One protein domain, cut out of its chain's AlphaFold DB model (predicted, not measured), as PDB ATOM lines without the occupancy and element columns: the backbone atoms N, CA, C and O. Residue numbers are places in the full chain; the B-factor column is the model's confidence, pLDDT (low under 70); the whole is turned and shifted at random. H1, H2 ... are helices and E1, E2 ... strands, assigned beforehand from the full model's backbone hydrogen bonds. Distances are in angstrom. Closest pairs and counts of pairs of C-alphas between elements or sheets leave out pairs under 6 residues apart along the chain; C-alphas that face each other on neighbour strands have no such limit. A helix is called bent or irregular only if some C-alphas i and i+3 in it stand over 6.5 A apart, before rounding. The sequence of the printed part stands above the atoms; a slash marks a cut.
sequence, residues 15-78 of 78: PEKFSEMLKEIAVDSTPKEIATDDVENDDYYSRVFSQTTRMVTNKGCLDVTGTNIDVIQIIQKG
ATOM      1  N   PRO A  15     378.799 263.468 282.831       89.38
ATOM      2  CA  PRO A  15     378.366 264.743 282.270       89.38
ATOM      3  C   PRO A  15     376.843 264.869 282.206       89.38
ATOM      4  O   PRO A  15     376.306 265.871 282.661       89.38
ATOM      5  N   GLU A  16     376.127 263.843 281.740       90.06
ATOM      6  CA  GLU A  16     374.655 263.858 281.695       90.06
ATOM      7  C   GLU A  16     374.029 264.066 283.076       90.06
ATOM      8  O   GLU A  16     373.175 264.936 283.235       90.06
ATOM      9  N   LYS A  17     374.506 263.340 284.095       90.44
ATOM     10  CA  LYS A  17     374.013 263.491 285.475       90.44
ATOM     11  C   LYS A  17     374.204 264.909 285.997       90.44
ATOM     12  O   LYS A  17     373.286 265.495 286.562       90.44
ATOM     13  N   PHE A  18     375.394 265.472 285.801       90.56
ATOM     14  CA  PHE A  18     375.666 266.846 286.214       90.56
ATOM     15  C   PHE A  18     374.857 267.855 285.397       90.56
ATOM     16  O   PHE A  18     374.408 268.848 285.960       90.56
ATOM     17  N   SER A  19     374.605 267.587 284.116       91.12
ATOM     18  CA  SER A  19     373.739 268.428 283.290       91.12
ATOM     19  C   SER A  19     372.305 268.471 283.813       91.12
ATOM     20  O   SER A  19     371.683 269.531 283.816       91.12
ATOM     21  N   GLU A  20     371.771 267.339 284.269       91.56
ATOM     22  CA  GLU A  20     370.444 267.284 284.889       91.56
ATOM     23  C   GLU A  20     370.413 268.058 286.210       91.56
ATOM     24  O   GLU A  20     369.517 268.875 286.415       91.56
ATOM     25  N   MET A  21     371.438 267.898 287.053       90.94
ATOM     26  CA  MET A  21     371.568 268.659 288.302       90.94
ATOM     27  C   MET A  21     371.689 270.174 288.063       90.94
ATOM     28  O   MET A  21     371.118 270.969 288.807       90.94
ATOM     29  N   LEU A  22     372.419 270.598 287.027       90.31
ATOM     30  CA  LEU A  22     372.534 272.011 286.653       90.31
ATOM     31  C   LEU A  22     371.192 272.572 286.172       90.31
ATOM     32  O   LEU A  22     370.822 273.698 286.516       90.31
ATOM     33  N   LYS A  23     370.409 271.764 285.461       91.19
ATOM     34  CA  LYS A  23     369.074 272.155 285.012       91.19
ATOM     35  C   LYS A  23     368.118 272.438 286.177       91.19
ATOM     36  O   LYS A  23     367.291 273.343 286.066       91.19
ATOM     37  N   GLU A  24     368.251 271.736 287.306       92.19
ATOM     38  CA  GLU A  24     367.449 271.988 288.518       92.19
ATOM     39  C   GLU A  24     367.665 273.390 289.106       92.19
ATOM     40  O   GLU A  24     366.746 273.967 289.687       92.19
ATOM     41  N   ILE A  25     368.855 273.969 288.913       89.88
ATOM     42  CA  ILE A  25     369.186 275.341 289.328       89.88
ATOM     43  C   ILE A  25     369.059 276.355 288.179       89.88
ATOM     44  O   ILE A  25     369.575 277.468 288.284       89.88
ATOM     45  N   ALA A  26     368.355 275.983 287.104       87.56
ATOM     46  CA  ALA A  26     368.145 276.785 285.897       87.56
ATOM     47  C   ALA A  26     369.439 277.168 285.153       87.56
ATOM     48  O   ALA A  26     369.523 278.242 284.556       87.56
ATOM     49  N   VAL A  27     370.443 276.288 285.183       88.75
ATOM     50  CA  VAL A  27     371.659 276.413 284.374       88.75
ATOM     51  C   VAL A  27     371.575 275.423 283.218       88.75
ATOM     52  O   VAL A  27     371.576 274.210 283.424       88.75
ATOM     53  N   ASP A  28     371.502 275.948 281.998       91.12
ATOM     54  CA  ASP A  28     371.505 275.132 280.789       91.12
ATOM     55  C   ASP A  28     372.934 274.710 280.437       91.12
ATOM     56  O   ASP A  28     373.831 275.544 280.254       91.12
ATOM     57  N   SER A  29     373.134 273.401 280.304       91.81
ATOM     58  CA  SER A  29     374.415 272.812 279.926       91.81
ATOM     59  C   SER A  29     374.265 271.696 278.898       91.81
ATOM     60  O   SER A  29     373.235 271.026 278.845       91.81
ATOM     61  N   THR A  30     375.310 271.483 278.099       93.00
ATOM     62  CA  THR A  30     375.380 270.417 277.096       93.00
ATOM     63  C   THR A  30     376.536 269.472 277.423       93.00
ATOM     64  O   THR A  30     377.686 269.911 277.406       93.00
ATOM     65  N   PRO A  31     376.270 268.190 277.730       90.75
ATOM     66  CA  PRO A  31     377.325 267.209 277.950       90.75
ATOM     67  C   PRO A  31     378.075 266.924 276.650       90.75
ATOM     68  O   PRO A  31     377.464 266.733 275.596       90.75
ATOM     69  N   LYS A  32     379.400 266.866 276.746       88.75
ATOM     70  CA  LYS A  32     380.292 266.474 275.655       88.75
ATOM     71  C   LYS A  32     380.778 265.044 275.842       88.75
ATOM     72  O   LYS A  32     380.834 264.516 276.956       88.75
ATOM     73  N   GLU A  33     381.136 264.414 274.729       83.81
ATOM     74  CA  GLU A  33     381.780 263.106 274.757       83.81
ATOM     75  C   GLU A  33     383.178 263.227 275.381       83.81
ATOM     76  O   GLU A  33     383.902 264.198 275.160       83.81
ATOM     77  N   ILE A  34     383.555 262.236 276.187       84.56
ATOM     78  CA  ILE A  34     384.850 262.227 276.872       84.56
ATOM     79  C   ILE A  34     385.979 262.196 275.830       84.56
ATOM     80  O   ILE A  34     385.913 261.461 274.848       84.56
ATOM     81  N   ALA A  35     387.042 262.944 276.101       78.06
ATOM     82  CA  ALA A  35     388.246 263.136 275.299       78.06
ATOM     83  C   ALA A  35     388.032 263.902 273.986       78.06
ATOM     84  O   ALA A  35     388.848 263.779 273.071       78.06
ATOM     85  N   THR A  36     386.961 264.697 273.888       82.44
ATOM     86  CA  THR A  36     386.689 265.525 272.698       82.44
ATOM     87  C   THR A  36     387.049 266.998 272.853       82.44
ATOM     88  O   THR A  36     387.192 267.677 271.840       82.44
ATOM     89  N   ASP A  37     387.222 267.488 274.083       83.25
ATOM     90  CA  ASP A  37     387.524 268.895 274.348       83.25
ATOM     91  C   ASP A  37     389.006 269.121 274.681       83.25
ATOM     92  O   ASP A  37     389.656 268.289 275.322       83.25
ATOM     93  N   ASP A  38     389.543 270.265 274.259       79.38
ATOM     94  CA  ASP A  38     390.940 270.639 274.488       79.38
ATOM     95  C   ASP A  38     391.241 270.803 275.986       79.38
ATOM     96  O   ASP A  38     392.320 270.410 276.439       79.38
ATOM     97  N   VAL A  39     390.261 271.267 276.782       79.12
ATOM     98  CA  VAL A  39     390.410 271.433 278.242       79.12
ATOM     99  C   VAL A  39     390.767 270.120 278.944       79.12
ATOM    100  O   VAL A  39     391.393 270.116 280.001       79.12
ATOM    101  N   GLU A  40     390.407 268.987 278.342       76.06
ATOM    102  CA  GLU A  40     390.641 267.667 278.911       76.06
ATOM    103  C   GLU A  40     392.088 267.179 278.782       76.06
ATOM    104  O   GLU A  40     392.487 266.236 279.478       76.06
ATOM    105  N   ASN A  41     392.867 267.819 277.909       74.50
ATOM    106  CA  ASN A  41     394.247 267.449 277.601       74.50
ATOM    107  C   ASN A  41     395.280 268.417 278.201       74.50
ATOM    108  O   ASN A  41     396.464 268.075 278.253       74.50
ATOM    109  N   ASP A  42     394.843 269.583 278.677       71.38
ATOM    110  CA  ASP A  42     395.708 270.619 279.236       71.38
ATOM    111  C   ASP A  42     395.980 270.444 280.737       71.38
ATOM    112  O   ASP A  42     395.210 269.844 281.488       71.38
ATOM    113  N   ASP A  43     397.109 270.988 281.197       68.94
ATOM    114  CA  ASP A  43     397.494 270.940 282.607       68.94
ATOM    115  C   ASP A  43     396.519 271.719 283.507       68.94
ATOM    116  O   ASP A  43     396.176 272.877 283.262       68.94
ATOM    117  N   TYR A  44     396.128 271.103 284.627       70.19
ATOM    118  CA  TYR A  44     395.233 271.727 285.598       70.19
ATOM    119  C   TYR A  44     395.950 272.810 286.412       70.19
ATOM    120  O   TYR A  44     396.751 272.524 287.306       70.19
ATOM    121  N   TYR A  45     395.597 274.072 286.177       61.53
ATOM    122  CA  TYR A  45     396.032 275.185 287.020       61.53
ATOM    123  C   TYR A  45     395.068 275.381 288.192       61.53
ATOM    124  O   TYR A  45     394.104 276.141 288.116       61.53
ATOM    125  N   SER A  46     395.343 274.727 289.321       65.44
ATOM    126  CA  SER A  46     394.616 274.970 290.569       65.44
ATOM    127  C   SER A  46     395.561 275.250 291.730       65.44
ATOM    128  O   SER A  46     396.563 274.570 291.932       65.44
ATOM    129  N   ARG A  47     395.201 276.239 292.557       58.97
ATOM    130  CA  ARG A  47     395.889 276.511 293.831       58.97
ATOM    131  C   ARG A  47     395.677 275.406 294.869       58.97
ATOM    132  O   ARG A  47     396.439 275.329 295.825       58.97
ATOM    133  N   VAL A  48     394.632 274.596 294.701       59.44
ATOM    134  CA  VAL A  48     394.215 273.551 295.653       59.44
ATOM    135  C   VAL A  48     394.501 272.153 295.098       59.44
ATOM    136  O   VAL A  48     394.823 271.241 295.856       59.44
ATOM    137  N   PHE A  49     394.456 271.995 293.773       57.50
ATOM    138  CA  PHE A  49     394.766 270.751 293.073       57.50
ATOM    139  C   PHE A  49     396.046 270.932 292.251       57.50
ATOM    140  O   PHE A  49     396.008 271.243 291.070       57.50
ATOM    141  N   SER A  50     397.204 270.743 292.884       55.03
ATOM    142  CA  SER A  50     398.521 270.851 292.237       55.03
ATOM    143  C   SER A  50     398.916 269.587 291.454       55.03
ATOM    144  O   SER A  50     400.093 269.222 291.428       55.03
ATOM    145  N   GLN A  51     397.948 268.837 290.927       58.06
ATOM    146  CA  GLN A  51     398.202 267.516 290.353       58.06
ATOM    147  C   GLN A  51     398.248 267.588 288.829       58.06
ATOM    148  O   GLN A  51     397.331 268.095 288.191       58.06
ATOM    149  N   THR A  52     399.324 267.046 288.259       62.03
ATOM    150  CA  THR A  52     399.470 266.828 286.817       62.03
ATOM    151  C   THR A  52     398.293 266.001 286.303       62.03
ATOM    152  O   THR A  52     397.840 265.085 286.996       62.03
ATOM    153  N   THR A  53     397.847 266.259 285.075       60.09
ATOM    154  CA  THR A  53     396.720 265.571 284.414       60.09
ATOM    155  C   THR A  53     396.730 264.050 284.539       60.09
ATOM    156  O   THR A  53     395.686 263.422 284.675       60.09
ATOM    157  N   ARG A  54     397.921 263.447 284.604       64.69
ATOM    158  CA  ARG A  54     398.135 261.999 284.778       64.69
ATOM    159  C   ARG A  54     397.643 261.408 286.106       64.69
ATOM    160  O   ARG A  54     397.569 260.189 286.212       64.69
ATOM    161  N   MET A  55     397.381 262.224 287.129       70.38
ATOM    162  CA  MET A  55     396.986 261.758 288.470       70.38
ATOM    163  C   MET A  55     395.483 261.877 288.748       70.38
ATOM    164  O   MET A  55     395.039 261.555 289.852       70.38
ATOM    165  N   VAL A  56     394.693 262.332 287.774       75.88
ATOM    166  CA  VAL A  56     393.238 262.460 287.904       75.88
ATOM    167  C   VAL A  56     392.543 261.700 286.781       75.88
ATOM    168  O   VAL A  56     393.017 261.639 285.651       75.88
ATOM    169  N   THR A  57     391.408 261.083 287.100       81.88
ATOM    170  CA  THR A  57     390.557 260.429 286.105       81.88
ATOM    171  C   THR A  57     389.617 261.467 285.520       81.88
ATOM    172  O   THR A  57     388.760 261.995 286.230       81.88
ATOM    173  N   ASN A  58     389.753 261.730 284.227       83.88
ATOM    174  CA  ASN A  58     388.810 262.556 283.494       83.88
ATOM    175  C   ASN A  58     387.462 261.826 283.341       83.88
ATOM    176  O   ASN A  58     387.419 260.648 282.973       83.88
ATOM    177  N   LYS A  59     386.365 262.507 283.678       88.50
ATOM    178  CA  LYS A  59     384.988 262.002 283.585       88.50
ATOM    179  C   LYS A  59     384.156 262.751 282.536       88.50
ATOM    180  O   LYS A  59     382.962 262.478 282.456       88.50
ATOM    181  N   GLY A  60     384.775 263.618 281.734       87.81
ATOM    182  CA  GLY A  60     384.154 264.386 280.654       87.81
ATOM    183  C   GLY A  60     383.920 265.851 281.009       87.81
ATOM    184  O   GLY A  60     384.232 266.299 282.117       87.81
ATOM    185  N   CYS A  61     383.331 266.585 280.072       90.38
ATOM    186  CA  CYS A  61     383.038 268.006 280.214       90.38
ATOM    187  C   CYS A  61     381.612 268.377 279.779       90.38
ATOM    188  O   CYS A  61     380.867 267.587 279.194       90.38
ATOM    189  N   LEU A  62     381.229 269.596 280.146       92.25
ATOM    190  CA  LEU A  62     379.928 270.210 279.936       92.25
ATOM    191  C   LEU A  62     380.139 271.628 279.424       92.25
ATOM    192  O   LEU A  62     380.792 272.424 280.099       92.25
ATOM    193  N   ASP A  63     379.531 271.961 278.292       91.75
ATOM    194  CA  ASP A  63     379.392 273.358 277.887       91.75
ATOM    195  C   ASP A  63     378.275 273.994 278.690       91.75
ATOM    196  O   ASP A  63     377.196 273.413 278.812       91.75
ATOM    197  N   VAL A  64     378.509 275.189 279.217       91.19
ATOM    198  CA  VAL A  64     377.501 275.931 279.971       91.19
ATOM    199  C   VAL A  64     377.150 277.195 279.212       91.19
ATOM    200  O   VAL A  64     378.008 277.898 278.690       91.19
ATOM    201  N   THR A  65     375.857 277.497 279.145       86.44
ATOM    202  CA  THR A  65     375.361 278.703 278.478       86.44
ATOM    203  C   THR A  65     374.621 279.596 279.469       86.44
ATOM    204  O   THR A  65     374.131 279.140 280.498       86.44
ATOM    205  N   GLY A  66     374.579 280.903 279.196       83.19
ATOM    206  CA  GLY A  66     373.876 281.865 280.055       83.19
ATOM    207  C   GLY A  66     374.603 282.232 281.355       83.19
ATOM    208  O   GLY A  66     374.018 282.896 282.210       83.19
ATOM    209  N   THR A  67     375.875 281.851 281.505       84.69
ATOM    210  CA  THR A  67     376.728 282.247 282.636       84.69
ATOM    211  C   THR A  67     378.078 282.775 282.141       84.69
ATOM    212  O   THR A  67     378.363 282.732 280.950       84.69
ATOM    213  N   ASN A  68     378.920 283.269 283.053       88.25
ATOM    214  CA  ASN A  68     380.309 283.642 282.744       88.25
ATOM    215  C   ASN A  68     381.267 282.431 282.743       88.25
ATOM    216  O   ASN A  68     382.482 282.617 282.766       88.25
ATOM    217  N   ILE A  69     380.734 281.211 282.839       87.38
ATOM    218  CA  ILE A  69     381.488 279.961 282.793       87.38
ATOM    219  C   ILE A  69     381.217 279.337 281.430       87.38
ATOM    220  O   ILE A  69     380.061 279.077 281.109       87.38
ATOM    221  N   ASP A  70     382.281 279.087 280.670       87.50
ATOM    222  CA  ASP A  70     382.173 278.510 279.328       87.50
ATOM    223  C   ASP A  70     382.089 276.977 279.381       87.50
ATOM    224  O   ASP A  70     381.192 276.372 278.797       87.50
ATOM    225  N   VAL A  71     383.002 276.345 280.128       88.44
ATOM    226  CA  VAL A  71     383.130 274.882 280.204       88.44
ATOM    227  C   VAL A  71     383.327 274.436 281.650       88.44
ATOM    228  O   VAL A  71     384.111 275.017 282.404       88.44
ATOM    229  N   ILE A  72     382.633 273.367 282.034       88.81
ATOM    230  CA  ILE A  72     382.839 272.651 283.293       88.81
ATOM    231  C   ILE A  72     383.429 271.285 282.972       88.81
ATOM    232  O   ILE A  72     382.805 270.470 282.301       88.81
ATOM    233  N   GLN A  73     384.610 271.004 283.512       87.06
ATOM    234  CA  GLN A  73     385.223 269.688 283.417       87.06
ATOM    235  C   GLN A  73     385.034 268.901 284.714       87.06
ATOM    236  O   GLN A  73     385.245 269.414 285.818       87.06
ATOM    237  N   ILE A  74     384.664 267.632 284.577       88.00
ATOM    238  CA  ILE A  74     384.449 266.721 285.694       88.00
ATOM    239  C   ILE A  74     385.678 265.823 285.814       88.00
ATOM    240  O   ILE A  74     385.980 265.018 284.933       88.00
ATOM    241  N   ILE A  75     386.372 265.928 286.944       85.56
ATOM    242  CA  ILE A  75     387.544 265.109 287.258       85.56
ATOM    243  C   ILE A  75     387.338 264.368 288.579       85.56
ATOM    244  O   ILE A  75     386.737 264.883 289.520       85.56
ATOM    245  N   GLN A  76     387.859 263.148 288.664       81.88
ATOM    246  CA  GLN A  76     387.887 262.354 289.888       81.88
ATOM    247  C   GLN A  76     389.337 262.133 290.312       81.88
ATOM    248  O   GLN A  76     390.148 261.608 289.549       81.88
ATOM    249  N   LYS A  77     389.657 262.498 291.553       75.75
ATOM    250  CA  LYS A  77     390.953 262.173 292.150       75.75
ATOM    251  C   LYS A  77     391.062 260.658 292.371       75.75
ATOM    252  O   LYS A  77     390.103 260.054 292.857       75.75
ATOM    253  N   GLY A  78     392.202 260.082 291.979       65.56
ATOM    254  CA  GLY A  78     392.559 258.685 292.259       65.56
ATOM    255  C   GLY A  78     392.796 258.407 293.738       65.56
ATOM    256  O   GLY A  78     393.175 259.354 294.469       65.56
TER     257      GLY A  78
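This is residues 15 to 78 of the 78 residues of an uncharacterized protein of Candidatus Nitrosopelagicus brevis (UniProt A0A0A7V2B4). A long, bent two-stranded hairpin of E2 and E3 makes a narrow sheet, with the short strand E1 beside the last residues of E2 and one helix, H1, packed over one face at that end. A long link with no named element, residues 32 to 55, runs from E1 to the other end of the hairpin, where E2 begins. The printed part has 64 residues, with one named helix and three named strands in the order H1, E1, E2, E3; the sheet has the order E1, E2, E3 and is antiparallel. The class is mixed, helices and strands, though under half of the residues are in named elements. The whole is compact, with a radius of gyration of the C-alphas of 12.2 A and spans of 33 by 23 by 20 A.

H1 takes residues 15 to 24 and is 14.5 A long, beginning at C-alpha 15 at (378.366, 264.743, 282.270). E1 takes residues 29 to 31. E2, residues 56 to 64, is the longest strand by residues and measures 22.2 A; it begins at C-alpha 56 at (393.238, 262.460, 287.904) and bends by 57 degrees at residue 59. E3, residues 71 to 77, measures 19.1 A and ends at C-alpha 77 at (390.953, 262.173, 292.150).

The three strands form a meander, each strand the antiparallel neighbour of the one before. E1 and E3 are its edge strands and E2 is the inner one. E1 and E2 are a hairpin with 137 degrees between their directions; C-alphas 29 and 64 face each other at 4.4 A, and N 30 and O 63 are within hydrogen-bond range at 2.8 A. E2 and E3 are a hairpin with 161 degrees between their directions; C-alphas 56 and 77 face each other at 4.8 A, and C-alphas 63 and 71 at 4.7 A. Here N 57 and O 76, and N 72 and O 62, are within hydrogen-bond range, each at 2.8 A. H1 is on one face of the sheet, an arrangement in two layers, helix over sheet, at a height over the sheet of 8.5 A. It lies over E1 and only just over E2, on which 3 of its C-alphas fall. It runs along the strands, at 10 degrees to E1 on the local plane. The closest C-alphas of H1 and E1 are those of Pro 15 and Pro 31, 5.1 A apart; those of H1 and E2 are Pro 15 and Gly 60, 6.0 A apart. In H1 every O i to N i+4 pair is within hydrogen-bond range.

The two C-alphas farthest apart are those of Ala 26 and Arg 54, at 33.5 A. The printed part has no cut and ends at residue 78, the chain's last. The link from H1 to E1 is tight, that from E2 to E3 is short, and that from E1 to E2 is long, with 24 residues. The mean pLDDT of the printed part is 81.2; it is under 70 at residue 43, residues 45 to 54 and residue 78.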